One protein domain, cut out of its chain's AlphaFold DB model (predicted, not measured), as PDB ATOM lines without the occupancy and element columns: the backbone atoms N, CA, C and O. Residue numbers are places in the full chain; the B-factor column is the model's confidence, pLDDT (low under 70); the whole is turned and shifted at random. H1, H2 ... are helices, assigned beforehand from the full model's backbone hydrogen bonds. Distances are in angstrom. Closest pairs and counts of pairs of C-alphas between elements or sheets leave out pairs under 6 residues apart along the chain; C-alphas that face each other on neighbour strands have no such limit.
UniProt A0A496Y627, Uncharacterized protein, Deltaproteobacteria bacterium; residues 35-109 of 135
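AT A GLANCE: This is residues 35 to 109 of the 135 residues of an uncharacterized protein of Deltaproteobacteria bacterium (UniProt A0A496Y627). Two long helices, H1 and H2, make a narrow V, nearest each other by their link, and short H3 stands crosswise by the middle of H2. The V is loosely formed: residues 36 to 47 of H1 stand free. The printed part has 75 residues, 60 of them in three named helices in the order H1, H2, H3, with no named strand; its class is all helix, and it is loose, with a radius of gyration of the C-alphas of 15.1 A and spans of 48 by 32 by 16 A.

HOW THE PARTS SIT: H1, residues 36 to 58, and H2, residues 65 to 92, run opposite ways at a shallow tilt of 23 degrees, close but not clearly touching; their closest C-alphas, Leu 55 and Ala 68, are 7.1 A apart. H3, residues 101 to 109, is only just about perpendicular to H2, at 72 degrees, close but not clearly touching; closest C-alphas Leu 80 and Ile 103, 7.0 A. H1 and H3 are apart. O i to N i+4 pairs are within hydrogen-bond range throughout H3, 18 of 19 in H1, 22 of 24 in H2.

IN THESE COORDINATES: H1 starts at C-alpha 36 (58.290, 2.159, 27.767) and spans 33.6 A, H2 40.8 A; H3, 12.3 A, ends at C-alpha 109 (29.475, 17.855, 36.197).

THE WHOLE: The farthest C-alphas, Thr 61 and Asp 94, are 47.9 A apart. The printed part has no cut; both links are short. Residue 109 is under pLDDT 70.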
ATOM      1  N   THR A  35      58.589   6.579  25.690       89.88
ATOM      2  CA  THR A  35      58.901   5.876  26.941       89.88
ATOM      3  C   THR A  35      58.218   4.509  27.007       89.88
ATOM      4  O   THR A  35      57.074   4.382  26.553       89.88
ATOM      5  N   PRO A  36      58.871   3.492  27.605       87.00
ATOM      6  CA  PRO A  36      58.290   2.159  27.767       87.00
ATOM      7  C   PRO A  36      56.942   2.140  28.498       87.00
ATOM      8  O   PRO A  36      56.038   1.414  28.086       87.00
ATOM      9  N   ASP A  37      56.769   2.987  29.518       86.19
ATOM     10  CA  ASP A  37      55.524   3.085  30.296       86.19
ATOM     11  C   ASP A  37      54.318   3.438  29.413       86.19
ATOM     12  O   ASP A  37      53.201   2.957  29.617       86.19
ATOM     13  N   THR A  38      54.552   4.231  28.364       87.19
ATOM     14  CA  THR A  38      53.498   4.629  27.428       87.19
ATOM     15  C   THR A  38      53.098   3.473  26.505       87.19
ATOM     16  O   THR A  38      51.931   3.381  26.124       87.19
ATOM     17  N   TYR A  39      53.997   2.529  26.195       87.06
ATOM     18  CA  TYR A  39      53.632   1.348  25.400       87.06
ATOM     19  C   TYR A  39      52.596   0.479  26.120       87.06
ATOM     20  O   TYR A  39      51.637   0.022  25.492       87.06
ATOM     21  N   ILE A  40      52.721   0.323  27.441       89.75
ATOM     22  CA  ILE A  40      51.732  -0.396  28.257       89.75
ATOM     23  C   ILE A  40      50.366   0.289  28.152       89.75
ATOM     24  O   ILE A  40      49.367  -0.375  27.868       89.75
ATOM     25  N   LEU A  41      50.325   1.619  28.291       90.75
ATOM     26  CA  LEU A  41      49.087   2.392  28.156       90.75
ATOM     27  C   LEU A  41      48.450   2.231  26.773       90.75
ATOM     28  O   LEU A  41      47.237   2.065  26.686       90.75
ATOM     29  N   THR A  42      49.237   2.219  25.694       89.12
ATOM     30  CA  THR A  42      48.686   1.998  24.344       89.12
ATOM     31  C   THR A  42      48.101   0.597  24.161       89.12
ATOM     32  O   THR A  42      47.031   0.447  23.563       89.12
ATOM     33  N   GLY A  43      48.752  -0.432  24.715       88.06
ATOM     34  CA  GLY A  43      48.236  -1.800  24.696       88.06
ATOM     35  C   GLY A  43      46.936  -1.933  25.489       88.06
ATOM     36  O   GLY A  43      45.968  -2.526  25.005       88.06
ATOM     37  N   LEU A  44      46.884  -1.317  26.673       93.12
ATOM     38  CA  LEU A  44      45.681  -1.263  27.502       93.12
ATOM     39  C   LEU A  44      44.553  -0.493  26.818       93.12
ATOM     40  O   LEU A  44      43.432  -0.986  26.800       93.12
ATOM     41  N   ALA A  45      44.838   0.656  26.202       91.38
ATOM     42  CA  ALA A  45      43.836   1.466  25.511       91.38
ATOM     43  C   ALA A  45      43.125   0.679  24.399       91.38
ATOM     44  O   ALA A  45      41.902   0.741  24.288       91.38
ATOM     45  N   LYS A  46      43.866  -0.127  23.626       89.81
ATOM     46  CA  LYS A  46      43.287  -1.000  22.591       89.81
ATOM     47  C   LYS A  46      42.338  -2.050  23.179       89.81
ATOM     48  O   LYS A  46      41.254  -2.277  22.644       89.81
ATOM     49  N   SER A  47      42.750  -2.714  24.258       94.12
ATOM     50  CA  SER A  47      41.920  -3.726  24.924       94.12
ATOM     51  C   SER A  47      40.704  -3.101  25.609       94.12
ATOM     52  O   SER A  47      39.608  -3.651  25.523       94.12
ATOM     53  N   ALA A  48      40.886  -1.933  26.226       95.19
ATOM     54  CA  ALA A  48      39.832  -1.156  26.862       95.19
ATOM     55  C   ALA A  48      38.773  -0.707  25.852       95.19
ATOM     56  O   ALA A  48      37.594  -0.903  26.116       95.19
ATOM     57  N   ASP A  49      39.159  -0.190  24.681       92.81
ATOM     58  CA  ASP A  49      38.208   0.186  23.625       92.81
ATOM     59  C   ASP A  49      37.321  -0.999  23.222       92.81
ATOM     60  O   ASP A  49      36.092  -0.916  23.254       92.81
ATOM     61  N   ARG A  50      37.940  -2.156  22.951       93.88
ATOM     62  CA  ARG A  50      37.211  -3.382  22.609       93.88
ATOM     63  C   ARG A  50      36.277  -3.831  23.735       93.88
ATOM     64  O   ARG A  50      35.148  -4.232  23.449       93.88
ATOM     65  N   ALA A  51      36.739  -3.800  24.984       95.50
ATOM     66  CA  ALA A  51      35.952  -4.217  26.141       95.50
ATOM     67  C   ALA A  51      34.777  -3.266  26.401       95.50
ATOM     68  O   ALA A  51      33.648  -3.725  26.527       95.50
ATOM     69  N   MET A  52      35.016  -1.955  26.397       95.69
ATOM     70  CA  MET A  52      33.996  -0.929  26.630       95.69
ATOM     71  C   MET A  52      32.955  -0.898  25.516       95.69
ATOM     72  O   MET A  52      31.768  -0.736  25.793       95.69
ATOM     73  N   ARG A  53      33.378  -1.103  24.264       94.69
ATOM     74  CA  ARG A  53      32.457  -1.285  23.142       94.69
ATOM     75  C   ARG A  53      31.591  -2.526  23.337       94.69
ATOM     76  O   ARG A  53      30.376  -2.426  23.259       94.69
ATOM     77  N   ALA A  54      32.202  -3.669  23.649       94.75
ATOM     78  CA  ALA A  54      31.462  -4.904  23.888       94.75
ATOM     79  C   ALA A  54      30.512  -4.794  25.088       94.75
ATOM     80  O   ALA A  54      29.417  -5.340  25.025       94.75
ATOM     81  N   LEU A  55      30.912  -4.091  26.152       94.75
ATOM     82  CA  LEU A  55      30.062  -3.828  27.304       94.75
ATOM     83  C   LEU A  55      28.848  -3.008  26.865       94.75
ATOM     84  O   LEU A  55      27.736  -3.488  27.029       94.75
ATOM     85  N   ARG A  56      29.057  -1.856  26.207       93.56
ATOM     86  CA  ARG A  56      27.984  -0.985  25.682       93.56
ATOM     87  C   ARG A  56      27.019  -1.713  24.749       93.56
ATOM     88  O   ARG A  56      25.815  -1.577  24.918       93.56
ATOM     89  N   ASP A  57      27.539  -2.498  23.808       93.50
ATOM     90  CA  ASP A  57      26.727  -3.233  22.832       93.50
ATOM     91  C   ASP A  57      25.913  -4.365  23.489       93.50
ATOM     92  O   ASP A  57      24.896  -4.800  22.947       93.50
ATOM     93  N   ARG A  58      26.369  -4.875  24.643       92.25
ATOM     94  CA  ARG A  58      25.756  -6.016  25.339       92.25
ATOM     95  C   ARG A  58      24.932  -5.642  26.565       92.25
ATOM     96  O   ARG A  58      24.261  -6.528  27.107       92.25
ATOM     97  N   VAL A  59      24.952  -4.377  26.988       88.44
ATOM     98  CA  VAL A  59      24.027  -3.887  28.015       88.44
ATOM     99  C   VAL A  59      22.606  -4.093  27.496       88.44
ATOM    100  O   VAL A  59      22.321  -3.815  26.332       88.44
ATOM    101  N   TYR A  60      21.734  -4.635  28.343       81.44
ATOM    102  CA  TYR A  60      20.343  -5.001  28.034       81.44
ATOM    103  C   TYR A  60      20.153  -6.243  27.150       81.44
ATOM    104  O   TYR A  60      19.011  -6.632  26.911       81.44
ATOM    105  N   THR A  61      21.226  -6.898  26.690       88.94
ATOM    106  CA  THR A  61      21.120  -8.178  25.963       88.94
ATOM    107  C   THR A  61      21.719  -9.334  26.750       88.94
ATOM    108  O   THR A  61      21.026 -10.304  27.034       88.94
ATOM    109  N   THR A  62      23.005  -9.244  27.096       89.75
ATOM    110  CA  THR A  62      23.742 -10.306  27.805       89.75
ATOM    111  C   THR A  62      24.079  -9.909  29.236       89.75
ATOM    112  O   THR A  62      24.173 -10.776  30.096       89.75
ATOM    113  N   VAL A  63      24.286  -8.613  29.476       89.75
ATOM    114  CA  VAL A  63      24.644  -8.049  30.782       89.75
ATOM    115  C   VAL A  63      23.534  -7.097  31.203       89.75
ATOM    116  O   VAL A  63      23.038  -6.312  30.382       89.75
ATOM    117  N   THR A  64      23.117  -7.174  32.463       91.00
ATOM    118  CA  THR A  64      22.092  -6.273  32.997       91.00
ATOM    119  C   THR A  64      22.664  -4.876  33.240       91.00
ATOM    120  O   THR A  64      23.875  -4.683  33.334       91.00
ATOM    121  N   SER A  65      21.791  -3.871  33.330       88.75
ATOM    122  CA  SER A  65      22.230  -2.503  33.643       88.75
ATOM    123  C   SER A  65      22.922  -2.434  35.007       88.75
ATOM    124  O   SER A  65      23.947  -1.776  35.126       88.75
ATOM    125  N   GLU A  66      22.396  -3.161  35.997       91.81
ATOM    126  CA  GLU A  66      22.913  -3.205  37.371       91.81
ATOM    127  C   GLU A  66      24.322  -3.811  37.450       91.81
ATOM    128  O   GLU A  66      25.131  -3.401  38.275       91.81
ATOM    129  N   GLU A  67      24.652  -4.752  36.562       92.19
ATOM    130  CA  GLU A  67      26.000  -5.325  36.460       92.19
ATOM    131  C   GLU A  67      26.960  -4.432  35.659       92.19
ATOM    132  O   GLU A  67      28.160  -4.401  35.932       92.19
ATOM    133  N   ALA A  68      26.457  -3.720  34.648       93.44
ATOM    134  CA  ALA A  68      27.280  -2.904  33.759       93.44
ATOM    135  C   ALA A  68      27.637  -1.534  34.357       93.44
ATOM    136  O   ALA A  68      28.749  -1.044  34.150       93.44
ATOM    137  N   GLU A  69      26.713  -0.912  35.088       94.25
ATOM    138  CA  GLU A  69      26.889   0.396  35.723       94.25
ATOM    139  C   GLU A  69      28.138   0.493  36.620       94.25
ATOM    140  O   GLU A  69      28.955   1.388  36.370       94.25
ATOM    141  N   PRO A  70      28.377  -0.418  37.589       96.00
ATOM    142  CA  PRO A  70      29.566  -0.338  38.435       96.00
ATOM    143  C   PRO A  70      30.862  -0.459  37.625       96.00
ATOM    144  O   PRO A  70      31.837   0.219  37.936       96.00
ATOM    145  N   LEU A  71      30.867  -1.243  36.539       96.12
ATOM    146  CA  LEU A  71      32.033  -1.369  35.657       96.12
ATOM    147  C   LEU A  71      32.302  -0.080  34.869       96.12
ATOM    148  O   LEU A  71      33.459   0.304  34.689       96.12
ATOM    149  N   PHE A  72      31.254   0.609  34.402       94.38
ATOM    150  CA  PHE A  72      31.411   1.920  33.766       94.38
ATOM    151  C   PHE A  72      31.945   2.962  34.746       94.38
ATOM    152  O   PHE A  72      32.821   3.748  34.377       94.38
ATOM    153  N   HIS A  73      31.427   2.963  35.973       94.56
ATOM    154  CA  HIS A  73      31.864   3.882  37.014       94.56
ATOM    155  C   HIS A  73      33.331   3.637  37.391       94.56
ATOM    156  O   HIS A  73      34.142   4.557  37.298       94.56
ATOM    157  N   GLU A  74      33.708   2.390  37.690       96.56
ATOM    158  CA  GLU A  74      35.089   2.021  38.024       96.56
ATOM    159  C   GLU A  74      36.068   2.380  36.895       96.56
ATOM    160  O   GLU A  74      37.143   2.933  37.144       96.56
ATOM    161  N   TYR A  75      35.686   2.134  35.638       96.00
ATOM    162  CA  TYR A  75      36.495   2.533  34.488       96.00
ATOM    163  C   TYR A  75      36.746   4.048  34.459       96.00
ATOM    164  O   TYR A  75      37.885   4.484  34.271       96.00
ATOM    165  N   ASN A  76      35.701   4.855  34.657       94.56
ATOM    166  CA  ASN A  76      35.816   6.313  34.649       94.56
ATOM    167  C   ASN A  76      36.666   6.825  35.822       94.56
ATOM    168  O   ASN A  76      37.534   7.673  35.607       94.56
ATOM    169  N   GLU A  77      36.501   6.262  37.020       95.44
ATOM    170  CA  GLU A  77      37.310   6.591  38.202       95.44
ATOM    171  C   GLU A  77      38.805   6.342  37.964       95.44
ATOM    172  O   GLU A  77      39.656   7.188  38.260       95.44
ATOM    173  N   VAL A  78      39.157   5.206  37.353       95.81
ATOM    174  CA  VAL A  78      40.553   4.899  37.004       95.81
ATOM    175  C   VAL A  78      41.109   5.913  35.999       95.81
ATOM    176  O   VAL A  78      42.254   6.355  36.137       95.81
ATOM    177  N   VAL A  79      40.311   6.316  35.007       95.00
ATOM    178  CA  VAL A  79      40.709   7.335  34.025       95.00
ATOM    179  C   VAL A  79      40.924   8.699  34.696       95.00
ATOM    180  O   VAL A  79      41.927   9.365  34.412       95.00
ATOM    181  N   LEU A  80      40.045   9.104  35.616       95.94
ATOM    182  CA  LEU A  80      40.186  10.339  36.393       95.94
ATOM    183  C   LEU A  80      41.435  10.308  37.278       95.94
ATOM    184  O   LEU A  80      42.222  11.260  37.291       95.94
ATOM    185  N   ARG A  81      41.687   9.186  37.952       96.25
ATOM    186  CA  ARG A  81      42.890   8.998  38.765       96.25
ATOM    187  C   ARG A  81      44.164   9.071  37.925       96.25
ATOM    188  O   ARG A  81      45.139   9.694  38.349       96.25
ATOM    189  N   LEU A  82      44.165   8.479  36.730       95.44
ATOM    190  CA  LEU A  82      45.288   8.588  35.800       95.44
ATOM    191  C   LEU A  82      45.533  10.050  35.404       95.44
ATOM    192  O   LEU A  82      46.675  10.507  35.448       95.44
ATOM    193  N   HIS A  83      44.474  10.797  35.082       95.25
ATOM    194  CA  HIS A  83      44.561  12.231  34.806       95.25
ATOM    195  C   HIS A  83      45.209  13.005  35.970       95.25
ATOM    196  O   HIS A  83      46.176  13.733  35.739       95.25
ATOM    197  N   GLN A  84      44.759  12.788  37.210       96.56
ATOM    198  CA  GLN A  84      45.323  13.447  38.397       96.56
ATOM    199  C   GLN A  84      46.816  13.137  38.591       96.56
ATOM    200  O   GLN A  84      47.590  14.002  39.002       96.56
ATOM    201  N   ILE A  85      47.246  11.899  38.322       96.38
ATOM    202  CA  ILE A  85      48.665  11.514  38.405       96.38
ATOM    203  C   ILE A  85      49.471  12.255  37.330       96.38
ATOM    204  O   ILE A  85      50.510  12.839  37.647       96.38
ATOM    205  N   VAL A  86      48.990  12.275  36.084       95.00
ATOM    206  CA  VAL A  86      49.659  12.976  34.976       95.00
ATOM    207  C   VAL A  86      49.767  14.473  35.257       95.00
ATOM    208  O   VAL A  86      50.834  15.053  35.049       95.00
ATOM    209  N   GLU A  87      48.710  15.094  35.776       96.31
ATOM    210  CA  GLU A  87      48.715  16.504  36.165       96.31
ATOM    211  C   GLU A  87      49.747  16.789  37.266       96.31
ATOM    212  O   GLU A  87      50.575  17.688  37.116       96.31
ATOM    213  N   LYS A  88      49.784  15.967  38.325       97.31
ATOM    214  CA  LYS A  88      50.774  16.089  39.412       97.31
ATOM    215  C   LYS A  88      52.214  15.950  38.917       97.31
ATOM    216  O   LYS A  88      53.078  16.713  39.346       97.31
ATOM    217  N   ILE A  89      52.492  14.980  38.042       96.31
ATOM    218  CA  ILE A  89      53.828  14.797  37.445       96.31
ATOM    219  C   ILE A  89      54.190  16.018  36.599       96.31
ATOM    220  O   ILE A  89      55.288  16.553  36.733       96.31
ATOM    221  N   SER A  90      53.252  16.488  35.777       95.94
ATOM    222  CA  SER A  90      53.458  17.638  34.896       95.94
ATOM    223  C   SER A  90      53.742  18.911  35.692       95.94
ATOM    224  O   SER A  90      54.693  19.617  35.374       95.94
ATOM    225  N   GLY A  91      53.009  19.150  36.784       96.50
ATOM    226  CA  GLY A  91      53.244  20.285  37.679       96.50
ATOM    227  C   GLY A  91      54.608  20.243  38.376       96.50
ATOM    228  O   GLY A  91      55.239  21.281  38.546       96.50
ATOM    229  N   LYS A  92      55.115  19.054  38.730       97.56
ATOM    230  CA  LYS A  92      56.467  18.910  39.303       97.56
ATOM    231  C   LYS A  92      57.590  19.171  38.301       97.56
ATOM    232  O   LYS A  92      58.684  19.540  38.714       97.56
ATOM    233  N   LEU A  93      57.339  18.919  37.021       96.19
ATOM    234  CA  LEU A  93      58.329  19.034  35.948       96.19
ATOM    235  C   LEU A  93      58.158  20.312  35.113       96.19
ATOM    236  O   LEU A  93      58.846  20.459  34.107       96.19
ATOM    237  N   ASP A  94      57.242  21.202  35.510       93.50
ATOM    238  CA  ASP A  94      56.858  22.411  34.768       93.50
ATOM    239  C   ASP A  94      56.479  22.128  33.298       93.50
ATOM    240  O   ASP A  94      56.780  22.871  32.364       93.50
ATOM    241  N   ILE A  95      55.814  20.992  33.073       94.88
ATOM    242  CA  ILE A  95      55.307  20.601  31.760       94.88
ATOM    243  C   ILE A  95      53.881  21.117  31.628       94.88
ATOM    244  O   ILE A  95      53.002  20.810  32.437       94.88
ATOM    245  N   ARG A  96      53.608  21.851  30.546       93.12
ATOM    246  CA  ARG A  96      52.247  22.280  30.227       93.12
ATOM    247  C   ARG A  96      51.384  21.076  29.842       93.12
ATOM    248  O   ARG A  96      51.431  20.604  28.707       93.12
ATOM    249  N   TYR A  97      50.538  20.640  30.764       93.81
ATOM    250  CA  TYR A  97      49.521  19.623  30.528       93.81
ATOM    251  C   TYR A  97      48.148  20.261  30.282       93.81
ATOM    252  O   TYR A  97      47.753  21.206  30.961       93.81
ATOM    253  N   ARG A  98      47.416  19.752  29.283       93.62
ATOM    254  CA  ARG A  98      46.032  20.152  28.994       93.62
ATOM    255  C   ARG A  98      45.120  18.934  29.168       93.62
ATOM    256  O   ARG A  98      45.248  17.997  28.376       93.62
ATOM    257  N   PRO A  99      44.180  18.953  30.126       92.69
ATOM    258  CA  PRO A  99      43.243  17.852  30.310       92.69
ATOM    259  C   PRO A  99      42.388  17.612  29.050       92.69
ATOM    260  O   PRO A  99      41.980  18.575  28.384       92.69
ATOM    261  N   PRO A 100      42.087  16.348  28.698       91.81
ATOM    262  CA  PRO A 100      41.136  16.036  27.636       91.81
ATOM    263  C   PRO A 100      39.749  16.621  27.935       91.81
ATOM    264  O   PRO A 100      39.296  16.601  29.075       91.81
ATOM    265  N   ARG A 101      39.025  17.084  26.904       90.19
ATOM    266  CA  ARG A 101      37.702  17.723  27.074       90.19
ATOM    267  C   ARG A 101      36.709  16.859  27.859       90.19
ATOM    268  O   ARG A 101      35.965  17.400  28.659       90.19
ATOM    269  N   ALA A 102      36.716  15.544  27.641       89.12
ATOM    270  CA  ALA A 102      35.846  14.620  28.366       89.12
ATOM    271  C   ALA A 102      36.104  14.644  29.883       89.12
ATOM    272  O   ALA A 102      35.153  14.634  30.649       89.12
ATOM    273  N   ILE A 103      37.368  14.765  30.300       91.62
ATOM    274  CA  ILE A 103      37.746  14.884  31.714       91.62
ATOM    275  C   ILE A 103      37.277  16.217  32.287       91.62
ATOM    276  O   ILE A 103      36.709  16.244  33.368       91.62
ATOM    277  N   VAL A 104      37.437  17.312  31.537       91.00
ATOM    278  CA  VAL A 104      36.909  18.626  31.947       91.00
ATOM    279  C   VAL A 104      35.395  18.565  32.154       91.00
ATOM    280  O   VAL A 104      34.885  19.131  33.110       91.00
ATOM    281  N   THR A 105      34.673  17.863  31.276       90.31
ATOM    282  CA  THR A 105      33.231  17.657  31.437       90.31
ATOM    283  C   THR A 105      32.912  16.820  32.670       90.31
ATOM    284  O   THR A 105      32.038  17.236  33.410       90.31
ATOM    285  N   MET A 106      33.623  15.713  32.904       87.88
ATOM    286  CA  MET A 106      33.421  14.854  34.080       87.88
ATOM    287  C   MET A 106      33.649  15.612  35.395       87.88
ATOM    288  O   MET A 106      32.826  15.521  36.291       87.88
ATOM    289  N   LEU A 107      34.712  16.418  35.479       87.38
ATOM    290  CA  LEU A 107      35.014  17.224  36.668       87.38
ATOM    291  C   LEU A 107      34.024  18.385  36.863       87.38
ATOM    292  O   LEU A 107      33.696  18.735  37.986       87.38
ATOM    293  N   GLY A 108      33.541  18.989  35.771       72.25
ATOM    294  CA  GLY A 108      32.584  20.101  35.810       72.25
ATOM    295  C   GLY A 108      31.114  19.685  35.934       72.25
ATOM    296  O   GLY A 108      30.254  20.555  36.074       72.25
ATOM    297  N   SER A 109      30.798  18.389  35.844       56.53
ATOM    298  CA  SER A 109      29.475  17.855  36.197       56.53
ATOM    299  C   SER A 109      29.276  17.710  37.707       56.53
ATOM    300  O   SER A 109      28.132  17.762  38.139       56.53
TER     301      SER A 109